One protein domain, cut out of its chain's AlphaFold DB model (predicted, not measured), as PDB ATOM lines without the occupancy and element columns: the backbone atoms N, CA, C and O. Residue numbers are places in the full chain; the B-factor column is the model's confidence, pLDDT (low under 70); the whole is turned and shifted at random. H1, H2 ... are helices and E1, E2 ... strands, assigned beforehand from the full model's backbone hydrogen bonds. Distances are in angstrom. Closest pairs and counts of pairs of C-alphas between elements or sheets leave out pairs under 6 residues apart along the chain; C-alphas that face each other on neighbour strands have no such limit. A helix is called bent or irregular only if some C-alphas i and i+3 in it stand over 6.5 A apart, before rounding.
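This is residues 701 to 742 and 758 to 833 of the 1057 residues of the protein "PDZ domain-containing protein" of Acidobacteria bacterium RIFCSPLOWO2_12_FULL_60_22 (UniProt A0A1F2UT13). A twisted sheet of four strands forms the middle layer, with helices over both of its faces. H2 crosses one face; on the other, H1 runs along edge strand E1 and H4 packs beside E4, meeting the last residues of H1, while the short H3 sits by one end of the sheet. The printed part has 118 residues, with named elements in the order E1, H1, H2, E2, H3, E3, E4, H4. The sheet's order is E1, E2, E3, E4, mixed: E1 and E2 are parallel, the other neighbours antiparallel. The class is mixed, helices and strands, and the whole is compact, with a radius of gyration of the C-alphas of 14.0 A and a rounded outline of 35 by 33 by 26 A.

In the sheet, E1, residues 701 to 707, is parallel to E2, residues 782 to 787, at 17 degrees; N 704 and O 784 are 2.8 A apart. E2 is antiparallel to E3, residues 798 to 805, at 160 degrees, with N 787 and O 800 at 2.8 A. E3 and E4, residues 808 to 817, form a hairpin at 155 degrees, with N 801 and O 814 at 2.8 A. H2, residues 761 to 778, has a height over the sheet of 8.1 A and runs across the strands, at 74 degrees to E2 on the local plane; its closest C-alphas to E4 are those of Lys 764 and Pro 809, 5.2 A. On the opposite face, H1, residues 713 to 727, lies over E1 at a height of 7.6 A, along the strands at 22 degrees on the local plane; the C-alphas of Gly 705 and Thr 720 come closest, 5.1 A. H4, residues 821 to 831, is on the same face as H1 at a height of 7.3 A, over none of the strands, but only just: 2 of its C-alphas fall on E3. The closest C-alphas of H4 and E4 are those of Gln 823 and Val 816, 6.2 A. H1 touches H4 with residues 726 to 727 alone, closest at Leu 727 and Ala 828, whose C-alphas are 6.8 A apart; their lines are about perpendicular, only just, at 70.3 degrees. H3, residues 791 to 796, only grazes the sheet with its residues 792 to 796. Every O i to N i+4 pair is within hydrogen-bond range in H2, H3 and H4, and 9 of 11 in H1.

E1 begins at C-alpha 701, (196.986, 163.478, 155.216), and H4 ends at C-alpha 831, (194.408, 156.454, 149.401). From first to last C-alpha, E4 measures 26.1 A, H2 25.5 A, E3 23.5 A and H1 20.2 A. H1 is irregular, only just: C-alphas 715 and 718 are 6.6 A apart.

The two C-alphas farthest apart, those of Asp 762 and Ala 822, are 38.2 A apart. Residues 743 to 757 are not printed, and C-alphas 742 and 758 are 26.4 A apart across this cut. The links printed whole are tight. Residues 728 to 742 hold no named element, though residues 736 to 737 pair in parallel with residues 701 to 702 of E1. The model's pLDDT is under 70 at residues 732 to 742, 759 and 833.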
ATOM      1  N   VAL A 701     198.374 163.559 154.701       82.88
ATOM      2  CA  VAL A 701     196.986 163.478 155.216       82.88
ATOM      3  C   VAL A 701     196.932 163.835 156.702       82.88
ATOM      4  O   VAL A 701     197.620 163.223 157.515       82.88
ATOM      5  N   ALA A 702     196.042 164.753 157.076       84.31
ATOM      6  CA  ALA A 702     195.606 164.909 158.462       84.31
ATOM      7  C   ALA A 702     194.302 164.127 158.687       84.31
ATOM      8  O   ALA A 702     193.349 164.286 157.918       84.31
ATOM      9  N   PHE A 703     194.244 163.308 159.741       86.50
ATOM     10  CA  PHE A 703     192.992 162.679 160.173       86.50
ATOM     11  C   PHE A 703     192.341 163.526 161.258       86.50
ATOM     12  O   PHE A 703     192.893 163.709 162.339       86.50
ATOM     13  N   LEU A 704     191.157 164.049 160.957       82.50
ATOM     14  CA  LEU A 704     190.463 165.038 161.783       82.50
ATOM     15  C   LEU A 704     189.409 164.408 162.716       82.50
ATOM     16  O   LEU A 704     188.736 165.115 163.466       82.50
ATOM     17  N   GLY A 705     189.301 163.074 162.706       84.69
ATOM     18  CA  GLY A 705     188.478 162.282 163.619       84.69
ATOM     19  C   GLY A 705     187.156 161.789 163.030       84.69
ATOM     20  O   GLY A 705     186.981 161.741 161.812       84.69
ATOM     21  N   VAL A 706     186.242 161.372 163.912       87.88
ATOM     22  CA  VAL A 706     184.944 160.770 163.557       87.88
ATOM     23  C   VAL A 706     183.790 161.569 164.146       87.88
ATOM     24  O   VAL A 706     183.862 162.031 165.286       87.88
ATOM     25  N   LEU A 707     182.724 161.730 163.365       86.12
ATOM     26  CA  LEU A 707     181.635 162.666 163.623       86.12
ATOM     27  C   LEU A 707     180.257 162.054 163.388       86.12
ATOM     28  O   LEU A 707     180.101 161.102 162.628       86.12
ATOM     29  N   SER A 708     179.246 162.654 164.008       87.19
ATOM     30  CA  SER A 708     177.829 162.408 163.741       87.19
ATOM     31  C   SER A 708     177.009 163.605 164.236       87.19
ATOM     32  O   SER A 708     177.408 164.211 165.235       87.19
ATOM     33  N   PRO A 709     175.876 163.953 163.604       83.56
ATOM     34  CA  PRO A 709     174.942 164.933 164.156       83.56
ATOM     35  C   PRO A 709     174.127 164.374 165.338       83.56
ATOM     36  O   PRO A 709     173.630 165.150 166.147       83.56
ATOM     37  N   GLU A 710     174.011 163.045 165.466       87.62
ATOM     38  CA  GLU A 710     173.151 162.373 166.457       87.62
ATOM     39  C   GLU A 710     173.918 161.785 167.662       87.62
ATOM     40  O   GLU A 710     173.300 161.318 168.620       87.62
ATOM     41  N   LEU A 711     175.258 161.788 167.649       87.44
ATOM     42  CA  LEU A 711     176.083 161.110 168.661       87.44
ATOM     43  C   LEU A 711     177.066 162.053 169.360       87.44
ATOM     44  O   LEU A 711     177.748 162.860 168.733       87.44
ATOM     45  N   ALA A 712     177.179 161.886 170.678       86.62
ATOM     46  CA  ALA A 712     178.100 162.642 171.519       86.62
ATOM     47  C   ALA A 712     179.565 162.169 171.380       86.62
ATOM     48  O   ALA A 712     179.847 161.019 171.025       86.62
ATOM     49  N   GLU A 713     180.512 163.062 171.683       82.38
ATOM     50  CA  GLU A 713     181.956 162.860 171.486       82.38
ATOM     51  C   GLU A 713     182.523 161.672 172.280       82.38
ATOM     52  O   GLU A 713     183.424 160.978 171.804       82.38
ATOM     53  N   GLU A 714     181.951 161.358 173.442       87.44
ATOM     54  CA  GLU A 714     182.355 160.222 174.272       87.44
ATOM     55  C   GLU A 714     182.183 158.887 173.533       87.44
ATOM     56  O   GLU A 714     182.982 157.972 173.735       87.44
ATOM     57  N   ARG A 715     181.191 158.782 172.633       88.69
ATOM     58  CA  ARG A 715     180.957 157.592 171.792       88.69
ATOM     59  C   ARG A 715     181.835 157.545 170.543       88.69
ATOM     60  O   ARG A 715     182.109 156.460 170.039       88.69
ATOM     61  N   LEU A 716     182.282 158.697 170.047       88.19
ATOM     62  CA  LEU A 716     183.041 158.815 168.795       88.19
ATOM     63  C   LEU A 716     184.564 158.813 169.017       88.19
ATOM     64  O   LEU A 716     185.322 158.374 168.148       88.19
ATOM     65  N   SER A 717     185.035 159.238 170.194       85.56
ATOM     66  CA  SER A 717     186.462 159.240 170.549       85.56
ATOM     67  C   SER A 717     187.138 157.852 170.606       85.56
ATOM     68  O   SER A 717     188.330 157.772 170.290       85.56
ATOM     69  N   PRO A 718     186.466 156.729 170.961       89.31
ATOM     70  CA  PRO A 718     187.062 155.396 170.857       89.31
ATOM     71  C   PRO A 718     187.261 154.983 169.395       89.31
ATOM     72  O   PRO A 718     188.353 154.550 169.042       89.31
ATOM     73  N   ILE A 719     186.256 155.209 168.537       89.31
ATOM     74  CA  ILE A 719     186.327 154.889 167.101       89.31
ATOM     75  C   ILE A 719     187.388 155.756 166.413       89.31
ATOM     76  O   ILE A 719     188.182 155.247 165.631       89.31
ATOM     77  N   THR A 720     187.487 157.039 166.776       86.81
ATOM     78  CA  THR A 720     188.549 157.939 166.296       86.81
ATOM     79  C   THR A 720     189.947 157.384 166.592       86.81
ATOM     80  O   THR A 720     190.788 157.333 165.697       86.81
ATOM     81  N   ARG A 721     190.199 156.906 167.820       84.56
ATOM     82  CA  ARG A 721     191.482 156.272 168.171       84.56
ATOM     83  C   ARG A 721     191.702 154.965 167.408       84.56
ATOM     84  O   ARG A 721     192.751 154.806 166.794       84.56
ATOM     85  N   GLN A 722     190.696 154.089 167.372       87.06
ATOM     86  CA  GLN A 722     190.742 152.824 166.633       87.06
ATOM     87  C   GLN A 722     191.081 153.035 165.149       87.06
ATOM     88  O   GLN A 722     191.948 152.350 164.619       87.06
ATOM     89  N   MET A 723     190.437 153.994 164.482       86.06
ATOM     90  CA  MET A 723     190.716 154.327 163.084       86.06
ATOM     91  C   MET A 723     192.125 154.865 162.882       86.06
ATOM     92  O   MET A 723     192.791 154.459 161.935       86.06
ATOM     93  N   ASN A 724     192.587 155.759 163.759       82.12
ATOM     94  CA  ASN A 724     193.940 156.298 163.692       82.12
ATOM     95  C   ASN A 724     194.990 155.182 163.831       82.12
ATOM     96  O   ASN A 724     195.915 155.105 163.027       82.12
ATOM     97  N   ASP A 725     194.819 154.279 164.799       82.88
ATOM     98  CA  ASP A 725     195.729 153.149 165.007       82.88
ATOM     99  C   ASP A 725     195.643 152.087 163.897       82.88
ATOM    100  O   ASP A 725     196.649 151.445 163.597       82.88
ATOM    101  N   LEU A 726     194.483 151.934 163.247       84.06
ATOM    102  CA  LEU A 726     194.283 151.026 162.113       84.06
ATOM    103  C   LEU A 726     194.869 151.576 160.804       84.06
ATOM    104  O   LEU A 726     195.525 150.840 160.071       84.06
ATOM    105  N   LEU A 727     194.647 152.859 160.500       80.50
ATOM    106  CA  LEU A 727     195.086 153.497 159.255       80.50
ATOM    107  C   LEU A 727     196.580 153.848 159.261       80.50
ATOM    108  O   LEU A 727     197.240 153.669 158.239       80.50
ATOM    109  N   ARG A 728     197.137 154.303 160.395       79.31
ATOM    110  CA  ARG A 728     198.550 154.720 160.508       79.31
ATOM    111  C   ARG A 728     199.571 153.692 159.974       79.31
ATOM    112  O   ARG A 728     200.471 154.122 159.258       79.31
ATOM    113  N   PRO A 729     199.489 152.375 160.265       77.62
ATOM    114  CA  PRO A 729     200.424 151.392 159.702       77.62
ATOM    115  C   PRO A 729     200.158 151.050 158.225       77.62
ATOM    116  O   PRO A 729     201.053 150.535 157.556       77.62
ATOM    117  N   LEU A 730     198.952 151.307 157.711       74.62
ATOM    118  CA  LEU A 730     198.569 150.984 156.333       74.62
ATOM    119  C   LEU A 730     199.008 152.080 155.350       74.62
ATOM    120  O   LEU A 730     199.540 151.772 154.283       74.62
ATOM    121  N   LEU A 731     198.842 153.348 155.738       71.38
ATOM    122  CA  LEU A 731     199.120 154.545 154.933       71.38
ATOM    123  C   LEU A 731     200.613 154.919 154.903       71.38
ATOM    124  O   LEU A 731     200.987 156.073 155.078       71.38
ATOM    125  N   GLY A 732     201.491 153.936 154.708       62.53
ATOM    126  CA  GLY A 732     202.940 154.083 154.857       62.53
ATOM    127  C   GLY A 732     203.612 155.202 154.045       62.53
ATOM    128  O   GLY A 732     204.713 155.579 154.426       62.53
ATOM    129  N   SER A 733     203.004 155.741 152.975       56.06
ATOM    130  CA  SER A 733     203.463 157.005 152.354       56.06
ATOM    131  C   SER A 733     202.673 158.243 152.799       56.06
ATOM    132  O   SER A 733     203.232 159.316 152.988       56.06
ATOM    133  N   TYR A 734     201.382 158.114 153.070       60.34
ATOM    134  CA  TYR A 734     200.567 159.215 153.570       60.34
ATOM    135  C   TYR A 734     200.561 159.168 155.097       60.34
ATOM    136  O   TYR A 734     199.570 158.746 155.693       60.34
ATOM    137  N   ILE A 735     201.678 159.590 155.720       60.09
ATOM    138  CA  ILE A 735     201.795 159.674 157.187       60.09
ATOM    139  C   ILE A 735     200.522 160.325 157.730       60.09
ATOM    140  O   ILE A 735     200.131 161.399 157.279       60.09
ATOM    141  N   LEU A 736     199.876 159.640 158.672       61.25
ATOM    142  CA  LEU A 736     198.644 160.088 159.294       61.25
ATOM    143  C   LEU A 736     198.984 160.764 160.618       61.25
ATOM    144  O   LEU A 736     199.350 160.088 161.582       61.25
ATOM    145  N   GLU A 737     198.846 162.084 160.677       64.00
ATOM    146  CA  GLU A 737     198.858 162.792 161.953       64.00
ATOM    147  C   GLU A 737     197.414 163.067 162.380       64.00
ATOM    148  O   GLU A 737     196.658 163.756 161.690       64.00
ATOM    149  N   SER A 738     197.027 162.494 163.521       61.69
ATOM    150  CA  SER A 738     195.867 162.941 164.284       61.69
ATOM    151  C   SER A 738     196.359 164.046 165.219       61.69
ATOM    152  O   SER A 738     196.934 163.717 166.262       61.69
ATOM    153  N   PRO A 739     196.162 165.339 164.899       58.47
ATOM    154  CA  PRO A 739     196.458 166.402 165.850       58.47
ATOM    155  C   PRO A 739     195.676 166.153 167.147       58.47
ATOM    156  O   PRO A 739     194.562 165.619 167.118       58.47
ATOM    157  N   ASN A 740     196.235 166.557 168.294       54.78
ATOM    158  CA  ASN A 740     195.476 166.575 169.547       54.78
ATOM    159  C   ASN A 740     194.132 167.286 169.319       54.78
ATOM    160  O   ASN A 740     194.100 168.323 168.653       54.78
ATOM    161  N   LEU A 741     193.051 166.736 169.889       51.81
ATOM    162  CA  LEU A 741     191.635 167.064 169.625       51.81
ATOM    163  C   LEU A 741     191.188 168.491 170.031       51.81
ATOM    164  O   LEU A 741     190.003 168.747 170.233       51.81
ATOM    165  N   ASN A 742     192.107 169.458 170.053       52.22
ATOM    166  CA  ASN A 742     191.810 170.867 169.821       52.22
ATOM    167  C   ASN A 742     191.298 171.015 168.382       52.22
ATOM    168  O   ASN A 742     192.042 171.397 167.465       52.22
ATOM    169  N   VAL A 758     177.117 169.938 147.739       74.31
ATOM    170  CA  VAL A 758     177.616 171.306 147.528       74.31
ATOM    171  C   VAL A 758     176.774 171.961 146.431       74.31
ATOM    172  O   VAL A 758     176.918 171.622 145.257       74.31
ATOM    173  N   SER A 759     175.871 172.867 146.810       68.94
ATOM    174  CA  SER A 759     174.770 173.321 145.944       68.94
ATOM    175  C   SER A 759     174.973 174.713 145.334       68.94
ATOM    176  O   SER A 759     174.201 175.125 144.465       68.94
ATOM    177  N   SER A 760     176.009 175.442 145.763       79.62
ATOM    178  CA  SER A 760     176.299 176.806 145.311       79.62
ATOM    179  C   SER A 760     177.800 177.124 145.239       79.62
ATOM    180  O   SER A 760     178.630 176.494 145.893       79.62
ATOM    181  N   GLU A 761     178.156 178.159 144.471       78.62
ATOM    182  CA  GLU A 761     179.519 178.720 144.448       78.62
ATOM    183  C   GLU A 761     179.933 179.352 145.789       78.62
ATOM    184  O   GLU A 761     181.121 179.451 146.093       78.62
ATOM    185  N   ASP A 762     178.968 179.773 146.610       85.38
ATOM    186  CA  ASP A 762     179.229 180.285 147.957       85.38
ATOM    187  C   ASP A 762     179.597 179.148 148.927       85.38
ATOM    188  O   ASP A 762     180.584 179.264 149.657       85.38
ATOM    189  N   ASP A 763     178.902 178.003 148.850       84.44
ATOM    190  CA  ASP A 763     179.289 176.786 149.575       84.44
ATOM    191  C   ASP A 763     180.726 176.378 149.220       84.44
ATOM    192  O   ASP A 763     181.551 176.181 150.113       84.44
ATOM    193  N   LYS A 764     181.063 176.325 147.918       84.00
ATOM    194  CA  LYS A 764     182.424 176.004 147.447       84.00
ATOM    195  C   LYS A 764     183.483 176.922 148.063       84.00
ATOM    196  O   LYS A 764     184.499 176.438 148.561       84.00
ATOM    197  N   LYS A 765     183.255 178.241 148.046       87.81
ATOM    198  CA  LYS A 765     184.189 179.232 148.609       87.81
ATOM    199  C   LYS A 765     184.382 179.042 150.109       87.81
ATOM    200  O   LYS A 765     185.519 179.037 150.572       87.81
ATOM    201  N   LYS A 766     183.296 178.845 150.860       90.19
ATOM    202  CA  LYS A 766     183.343 178.608 152.311       90.19
ATOM    203  C   LYS A 766     184.104 177.320 152.652       90.19
ATOM    204  O   LYS A 766     184.993 177.359 153.499       90.19
ATOM    205  N   ILE A 767     183.845 176.219 151.938       89.56
ATOM    206  CA  ILE A 767     184.601 174.960 152.081       89.56
ATOM    207  C   ILE A 767     186.099 175.199 151.834       89.56
ATOM    208  O   ILE A 767     186.922 174.822 152.667       89.56
ATOM    209  N   LEU A 768     186.469 175.874 150.737       89.31
ATOM    210  CA  LEU A 768     187.873 176.170 150.418       89.31
ATOM    211  C   LEU A 768     188.568 177.023 151.489       89.31
ATOM    212  O   LEU A 768     189.714 176.736 151.827       89.31
ATOM    213  N   VAL A 769     187.892 178.029 152.059       91.62
ATOM    214  CA  VAL A 769     188.442 178.842 153.162       91.62
ATOM    215  C   VAL A 769     188.781 177.967 154.369       91.62
ATOM    216  O   VAL A 769     189.899 178.045 154.882       91.62
ATOM    217  N   HIS A 770     187.864 177.089 154.788       91.00
ATOM    218  CA  HIS A 770     188.125 176.158 155.885       91.00
ATOM    219  C   HIS A 770     189.306 175.222 155.572       91.00
ATOM    220  O   HIS A 770     190.204 175.066 156.400       91.00
ATOM    221  N   LEU A 771     189.363 174.650 154.364       90.06
ATOM    222  CA  LEU A 771     190.437 173.732 153.970       90.06
ATOM    223  C   LEU A 771     191.816 174.410 153.873       90.06
ATOM    224  O   LEU A 771     192.819 173.782 154.216       90.06
ATOM    225  N   GLN A 772     191.900 175.675 153.446       89.50
ATOM    226  CA  GLN A 772     193.168 176.423 153.455       89.50
ATOM    227  C   GLN A 772     193.632 176.728 154.886       89.50
ATOM    228  O   GLN A 772     194.797 176.504 155.199       89.50
ATOM    229  N   GLN A 773     192.729 177.115 155.794       87.31
ATOM    230  CA  GLN A 773     193.082 177.302 157.209       87.31
ATOM    231  C   GLN A 773     193.539 175.990 157.873       87.31
ATOM    232  O   GLN A 773     194.480 175.984 158.668       87.31
ATOM    233  N   MET A 774     192.925 174.853 157.525       85.12
ATOM    234  CA  MET A 774     193.388 173.530 157.967       85.12
ATOM    235  C   MET A 774     194.770 173.186 157.398       85.12
ATOM    236  O   MET A 774     195.618 172.672 158.124       85.12
ATOM    237  N   LYS A 775     195.032 173.495 156.123       84.69
ATOM    238  CA  LYS A 775     196.346 173.314 155.488       84.69
ATOM    239  C   LYS A 775     197.427 174.155 156.168       84.69
ATOM    240  O   LYS A 775     198.521 173.651 156.394       84.69
ATOM    241  N   GLU A 776     197.140 175.403 156.526       82.69
ATOM    242  CA  GLU A 776     198.068 176.263 157.270       82.69
ATOM    243  C   GLU A 776     198.339 175.719 158.681       82.69
ATOM    244  O   GLU A 776     199.494 175.613 159.094       82.69
ATOM    245  N   ARG A 777     197.283 175.305 159.397       80.25
ATOM    246  CA  ARG A 777     197.359 174.793 160.777       80.25
ATOM    247  C   ARG A 777     198.063 173.439 160.886       80.25
ATOM    248  O   ARG A 777     198.877 173.257 161.785       80.25
ATOM    249  N   TYR A 778     197.733 172.491 160.010       77.19
ATOM    250  CA  TYR A 778     198.209 171.103 160.083       77.19
ATOM    251  C   TYR A 778     199.355 170.805 159.104       77.19
ATOM    252  O   TYR A 778     200.058 169.814 159.258       77.19
ATOM    253  N   GLY A 779     199.571 171.641 158.085       73.56
ATOM    254  CA  GLY A 779     200.583 171.417 157.044       73.56
ATOM    255  C   GLY A 779     200.283 170.269 156.073       73.56
ATOM    256  O   GLY A 779     201.108 169.993 155.201       73.56
ATOM    257  N   ALA A 780     199.124 169.619 156.208       79.00
ATOM    258  CA  ALA A 780     198.702 168.502 155.376       79.00
ATOM    259  C   ALA A 780     198.071 168.951 154.049       79.00
ATOM    260  O   ALA A 780     197.479 170.026 153.939       79.00
ATOM    261  N   HIS A 781     198.185 168.091 153.035       79.25
ATOM    262  CA  HIS A 781     197.693 168.331 151.674       79.25
ATOM    263  C   HIS A 781     196.337 167.659 151.398       79.25
ATOM    264  O   HIS A 781     195.698 167.959 150.386       79.25
ATOM    265  N   MET A 782     195.877 166.806 152.316       87.12
ATOM    266  CA  MET A 782     194.531 166.246 152.375       87.12
ATOM    267  C   MET A 782     193.992 166.230 153.805       87.12
ATOM    268  O   MET A 782     194.751 166.109 154.769       87.12
ATOM    269  N   MET A 783     192.669 166.312 153.915       88.44
ATOM    270  CA  MET A 783     191.921 166.252 155.169       88.44
ATOM    271  C   MET A 783     190.976 165.053 155.112       88.44
ATOM    272  O   MET A 783     190.118 164.999 154.231       88.44
ATOM    273  N   LEU A 784     191.143 164.099 156.029       89.62
ATOM    274  CA  LEU A 784     190.314 162.899 156.145       89.62
ATOM    275  C   LEU A 784     189.473 162.961 157.424       89.62
ATOM    276  O   LEU A 784     190.013 163.216 158.500       89.62
ATOM    277  N   PHE A 785     188.179 162.662 157.340       89.56
ATOM    278  CA  PHE A 785     187.345 162.401 158.519       89.56
ATOM    279  C   PHE A 785     186.319 161.291 158.275       89.56
ATOM    280  O   PHE A 785     185.928 161.023 157.139       89.56
ATOM    281  N   GLY A 786     185.902 160.636 159.360       90.94
ATOM    282  CA  GLY A 786     184.792 159.684 159.368       90.94
ATOM    283  C   GLY A 786     183.478 160.366 159.750       90.94
ATOM    284  O   GLY A 786     183.454 161.251 160.608       90.94
ATOM    285  N   TYR A 787     182.375 159.945 159.142       92.00
ATOM    286  CA  TYR A 787     181.047 160.503 159.365       92.00
ATOM    287  C   TYR A 787     179.991 159.395 159.457       92.00
ATOM    288  O   TYR A 787     179.901 158.531 158.584       92.00
ATOM    289  N   PHE A 788     179.182 159.439 160.514       92.88
ATOM    290  CA  PHE A 788     177.955 158.661 160.672       92.88
ATOM    291  C   PHE A 788     176.758 159.602 160.489       92.88
ATOM    292  O   PHE A 788     176.484 160.381 161.411       92.88
ATOM    293  N   PRO A 789     176.050 159.555 159.343       87.88
ATOM    294  CA  PRO A 789     174.896 160.416 159.089       87.88
ATOM    295  C   PRO A 789     173.809 160.268 160.156       87.88
ATOM    296  O   PRO A 789     173.288 161.274 160.629       87.88
ATOM    297  N   THR A 790     173.525 159.031 160.575       89.88
ATOM    298  CA  THR A 790     172.532 158.708 161.607       89.88
ATOM    299  C   THR A 790     173.080 157.740 162.660       89.88
ATOM    300  O   THR A 790     174.059 157.016 162.450       89.88
ATOM    301  N   GLN A 791     172.387 157.640 163.793       91.69
ATOM    302  CA  GLN A 791     172.607 156.615 164.810       91.69
ATOM    303  C   GLN A 791     172.371 155.195 164.258       91.69
ATOM    304  O   GLN A 791     172.986 154.246 164.750       91.69
ATOM    305  N   LYS A 792     171.525 155.025 163.229       92.12
ATOM    306  CA  LYS A 792     171.318 153.729 162.558       92.12
ATOM    307  C   LYS A 792     172.594 153.269 161.850       92.12
ATOM    308  O   LYS A 792     172.959 152.104 161.990       92.12
ATOM    309  N   ASP A 793     173.288 154.174 161.164       91.19
ATOM    310  CA  ASP A 793     174.537 153.873 160.450       91.19
ATOM    311  C   ASP A 793     175.642 153.458 161.433       91.19
ATOM    312  O   ASP A 793     176.281 152.420 161.257       91.19
ATOM    313  N   TYR A 794     175.767 154.188 162.548       92.56
ATOM    314  CA  TYR A 794     176.658 153.837 163.660       92.56
ATOM    315  C   TYR A 794     176.374 152.444 164.240       92.56
ATOM    316  O   TYR A 794     177.305 151.671 164.460       92.56
ATOM    317  N   LEU A 795     175.100 152.101 164.471       90.75
ATOM    318  CA  LEU A 795     174.712 150.783 164.990       90.75
ATOM    319  C   LEU A 795     174.940 149.657 163.969       90.75
ATOM    320  O   LEU A 795     175.231 148.533 164.370       90.75
ATOM    321  N   ALA A 796     174.837 149.956 162.672       90.00
ATOM    322  CA  ALA A 796     175.179 149.037 161.588       90.00
ATOM    323  C   ALA A 796     176.697 148.919 161.343       90.00
ATOM    324  O   ALA A 796     177.123 148.036 160.605       90.00
ATOM    325  N   GLY A 797     177.516 149.800 161.930       89.44
ATOM    326  CA  GLY A 797     178.954 149.891 161.662       89.44
ATOM    327  C   GLY A 797     179.318 150.570 160.335       89.44
ATOM    328  O   GLY A 797     180.502 150.673 160.019       89.44
ATOM    329  N   SER A 798     178.326 151.058 159.586       93.94
ATOM    330  CA  SER A 798     178.488 151.706 158.281       93.94
ATOM    331  C   SER A 798     178.885 153.168 158.459       93.94
ATOM    332  O   SER A 798     178.148 153.951 159.055       93.94
ATOM    333  N   MET A 799     180.055 153.546 157.959       93.81
ATOM    334  CA  MET A 799     180.646 154.870 158.130       93.81
ATOM    335  C   MET A 799     181.088 155.428 156.781       93.81
ATOM    336  O   MET A 799     181.681 154.718 155.973       93.81
ATOM    337  N   GLN A 800     180.869 156.717 156.552       93.75
ATOM    338  CA  GLN A 800     181.378 157.411 155.372       93.75
ATOM    339  C   GLN A 800     182.735 158.052 155.679       93.75
ATOM    340  O   GLN A 800     182.886 158.774 156.664       93.75
ATOM    341  N   LEU A 801     183.725 157.803 154.828       92.25
ATOM    342  CA  LEU A 801     185.027 158.459 154.833       92.25
ATOM    343  C   LEU A 801     185.016 159.605 153.826       92.25
ATOM    344  O   LEU A 801     184.773 159.376 152.643       92.25
ATOM    345  N   TYR A 802     185.307 160.812 154.301       91.50
ATOM    346  CA  TYR A 802     185.381 162.034 153.506       91.50
ATOM    347  C   TYR A 802     186.839 162.469 153.362       91.50
ATOM    348  O   TYR A 802     187.475 162.811 154.361       91.50
ATOM    349  N   LEU A 803     187.355 162.486 152.131       90.75
ATOM    350  CA  LEU A 803     188.710 162.933 151.803       90.75
ATOM    351  C   LEU A 803     188.661 164.214 150.966       90.75
ATOM    352  O   LEU A 803     188.213 164.193 149.825       90.75
ATOM    353  N   PHE A 804     189.167 165.316 151.511       89.56
ATOM    354  CA  PHE A 804     189.282 166.607 150.824       89.56
ATOM    355  C   PHE A 804     190.733 166.942 150.477       89.56
ATOM    356  O   PHE A 804     191.642 166.588 151.226       89.56
ATOM    357  N   SER A 805     190.949 167.740 149.425       87.75
ATOM    358  CA  SER A 805     192.194 168.493 149.208       87.75
ATOM    359  C   SER A 805     191.925 170.003 149.316       87.75
ATOM    360  O   SER A 805     190.898 170.455 148.822       87.75
ATOM    361  N   PRO A 806     192.837 170.839 149.855       84.19
ATOM    362  CA  PRO A 806     192.667 172.299 149.907       84.19
ATOM    363  C   PRO A 806     192.480 173.000 148.554       84.19
ATOM    364  O   PRO A 806     192.159 174.185 148.515       84.19
ATOM    365  N   GLN A 807     192.702 172.288 147.450       78.44
ATOM    366  CA  GLN A 807     192.525 172.765 146.077       78.44
ATOM    367  C   GLN A 807     191.130 172.439 145.518       78.44
ATOM    368  O   GLN A 807     190.832 172.786 144.379       78.44
ATOM    369  N   ASN A 808     190.281 171.759 146.295       82.44
ATOM    370  CA  ASN A 808     189.025 171.208 145.818       82.44
ATOM    371  C   ASN A 808     187.925 171.225 146.903       82.44
ATOM    372  O   ASN A 808     188.070 170.569 147.934       82.44
ATOM    373  N   PRO A 809     186.790 171.914 146.677       82.56
ATOM    374  CA  PRO A 809     185.668 171.922 147.615       82.56
ATOM    375  C   PRO A 809     184.823 170.639 147.606       82.56
ATOM    376  O   PRO A 809     183.860 170.565 148.365       82.56
ATOM    377  N   LYS A 810     185.114 169.651 146.748       85.88
ATOM    378  CA  LYS A 810     184.396 168.369 146.717       85.88
ATOM    379  C   LYS A 810     185.238 167.236 147.330       85.88
ATOM    380  O   LYS A 810     186.392 167.065 146.937       85.88
ATOM    381  N   PRO A 811     184.677 166.440 148.253       88.00
ATOM    382  CA  PRO A 811     185.358 165.270 148.789       88.00
ATOM    383  C   PRO A 811     185.314 164.089 147.818       88.00
ATOM    384  O   PRO A 811     184.355 163.942 147.061       88.00
ATOM    385  N   ASP A 812     186.283 163.182 147.935       87.81
ATOM    386  CA  ASP A 812     186.011 161.771 147.660       87.81
ATOM    387  C   ASP A 812     185.248 161.199 148.865       87.81
ATOM    388  O   ASP A 812     185.686 161.372 150.008       87.81
ATOM    389  N   VAL A 813     184.121 160.524 148.623       89.31
ATOM    390  CA  VAL A 813     183.312 159.882 149.672       89.31
ATOM    391  C   VAL A 813     183.333 158.373 149.468       89.31
ATOM    392  O   VAL A 813     183.041 157.891 148.374       89.31
ATOM    393  N   HIS A 814     183.671 157.617 150.512       89.25
ATOM    394  CA  HIS A 814     183.693 156.155 150.460       89.25
ATOM    395  C   HIS A 814     183.058 155.548 151.711       89.25
ATOM    396  O   HIS A 814     183.454 155.880 152.827       89.25
ATOM    397  N   THR A 815     182.081 154.661 151.541       91.19
ATOM    398  CA  THR A 815     181.405 153.987 152.660       91.19
ATOM    399  C   THR A 815     182.154 152.713 153.039       91.19
ATOM    400  O   THR A 815     182.476 151.910 152.169       91.19
ATOM    401  N   VAL A 816     182.411 152.526 154.333       91.06
ATOM    402  CA  VAL A 816     183.119 151.369 154.897       91.06
ATOM    403  C   VAL A 816     182.443 150.868 156.171       91.06
ATOM    404  O   VAL A 816     181.929 151.649 156.970       91.06
ATOM    405  N   GLU A 817     182.532 149.570 156.420       92.31
ATOM    406  CA  GLU A 817     182.382 149.004 157.759       92.31
ATOM    407  C   GLU A 817     183.669 149.290 158.552       92.31
ATOM    408  O   GLU A 817     184.720 148.704 158.285       92.31
ATOM    409  N   TYR A 818     183.630 150.216 159.519       83.31
ATOM    410  CA  TYR A 818     184.855 150.728 160.173       83.31
ATOM    411  C   TYR A 818     185.628 149.672 160.989       83.31
ATOM    412  O   TYR A 818     186.802 149.849 161.319       83.31
ATOM    413  N   ASN A 819     184.955 148.576 161.340       83.00
ATOM    414  CA  ASN A 819     185.491 147.402 162.022       83.00
ATOM    415  C   ASN A 819     185.967 146.302 161.048       83.00
ATOM    416  O   ASN A 819     186.667 145.381 161.475       83.00
ATOM    417  N   ALA A 820     185.645 146.390 159.754       87.50
ATOM    418  CA  ALA A 820     186.079 145.439 158.739       87.50
ATOM    419  C   ALA A 820     187.496 145.778 158.245       87.50
ATOM    420  O   ALA A 820     187.690 146.511 157.273       87.50
ATOM    421  N   THR A 821     188.511 145.185 158.884       84.75
ATOM    422  CA  THR A 821     189.939 145.379 158.557       84.75
ATOM    423  C   THR A 821     190.251 145.254 157.061       84.75
ATOM    424  O   THR A 821     191.093 145.990 156.555       84.75
ATOM    425  N   ALA A 822     189.564 144.367 156.334       86.56
ATOM    426  CA  ALA A 822     189.746 144.198 154.892       86.56
ATOM    427  C   ALA A 822     189.263 145.408 154.068       86.56
ATOM    428  O   ALA A 822     189.956 145.807 153.135       86.56
ATOM    429  N   GLN A 823     188.126 146.019 154.425       88.25
ATOM    430  CA  GLN A 823     187.622 147.228 153.757       88.25
ATOM    431  C   GLN A 823     188.511 148.435 154.076       88.25
ATOM    432  O   GLN A 823     188.877 149.194 153.184       88.25
ATOM    433  N   MET A 824     188.946 148.563 155.333       86.31
ATOM    434  CA  MET A 824     189.875 149.618 155.755       86.31
ATOM    435  C   MET A 824     191.258 149.478 155.099       86.31
ATOM    436  O   MET A 824     191.863 150.483 154.728       86.31
ATOM    437  N   ALA A 825     191.740 148.248 154.890       85.06
ATOM    438  CA  ALA A 825     192.945 147.977 154.109       85.06
ATOM    439  C   ALA A 825     192.760 148.275 152.614       85.06
ATOM    440  O   ALA A 825     193.694 148.769 151.986       85.06
ATOM    441  N   ASP A 826     191.577 148.025 152.040       84.69
ATOM    442  CA  ASP A 826     191.294 148.418 150.659       84.69
ATOM    443  C   ASP A 826     191.281 149.939 150.502       84.69
ATOM    444  O   ASP A 826     192.055 150.466 149.708       84.69
ATOM    445  N   TYR A 827     190.511 150.653 151.329       87.06
ATOM    446  CA  TYR A 827     190.500 152.117 151.352       87.06
ATOM    447  C   TYR A 827     191.912 152.691 151.524       87.06
ATOM    448  O   TYR A 827     192.308 153.597 150.789       87.06
ATOM    449  N   ALA A 828     192.709 152.121 152.433       83.44
ATOM    450  CA  ALA A 828     194.091 152.534 152.617       83.44
ATOM    451  C   ALA A 828     194.946 152.329 151.357       83.44
ATOM    452  O   ALA A 828     195.774 153.185 151.085       83.44
ATOM    453  N   ARG A 829     194.731 151.284 150.541       80.12
ATOM    454  CA  ARG A 829     195.398 151.129 149.227       80.12
ATOM    455  C   ARG A 829     194.909 152.128 148.173       80.12
ATOM    456  O   ARG A 829     195.700 152.533 147.330       80.12
ATOM    457  N   ARG A 830     193.632 152.527 148.204       81.19
ATOM    458  CA  ARG A 830     193.070 153.545 147.286       81.19
ATOM    459  C   ARG A 830     193.546 154.962 147.617       81.19
ATOM    460  O   ARG A 830     193.646 155.806 146.727       81.19
ATOM    461  N   LEU A 831     193.814 155.218 148.897       80.44
ATOM    462  CA  LEU A 831     194.408 156.454 149.401       80.44
ATOM    463  C   LEU A 831     195.934 156.454 149.218       80.44
ATOM    464  O   LEU A 831     196.490 157.434 148.728       80.44
ATOM    465  N   ASP A 832     196.605 155.356 149.566       73.00
ATOM    466  CA  ASP A 832     198.054 155.184 149.468       73.00
ATOM    467  C   ASP A 832     198.489 154.810 148.049       73.00
ATOM    468  O   ASP A 832     198.783 153.661 147.716       73.00
ATOM    469  N   ALA A 833     198.586 155.838 147.213       59.12
ATOM    470  CA  ALA A 833     199.037 155.752 145.833       59.12
ATOM    471  C   ALA A 833     200.547 155.428 145.672       59.12
ATOM    472  O   ALA A 833     201.164 155.876 144.708       59.12
TER     473      ALA A 833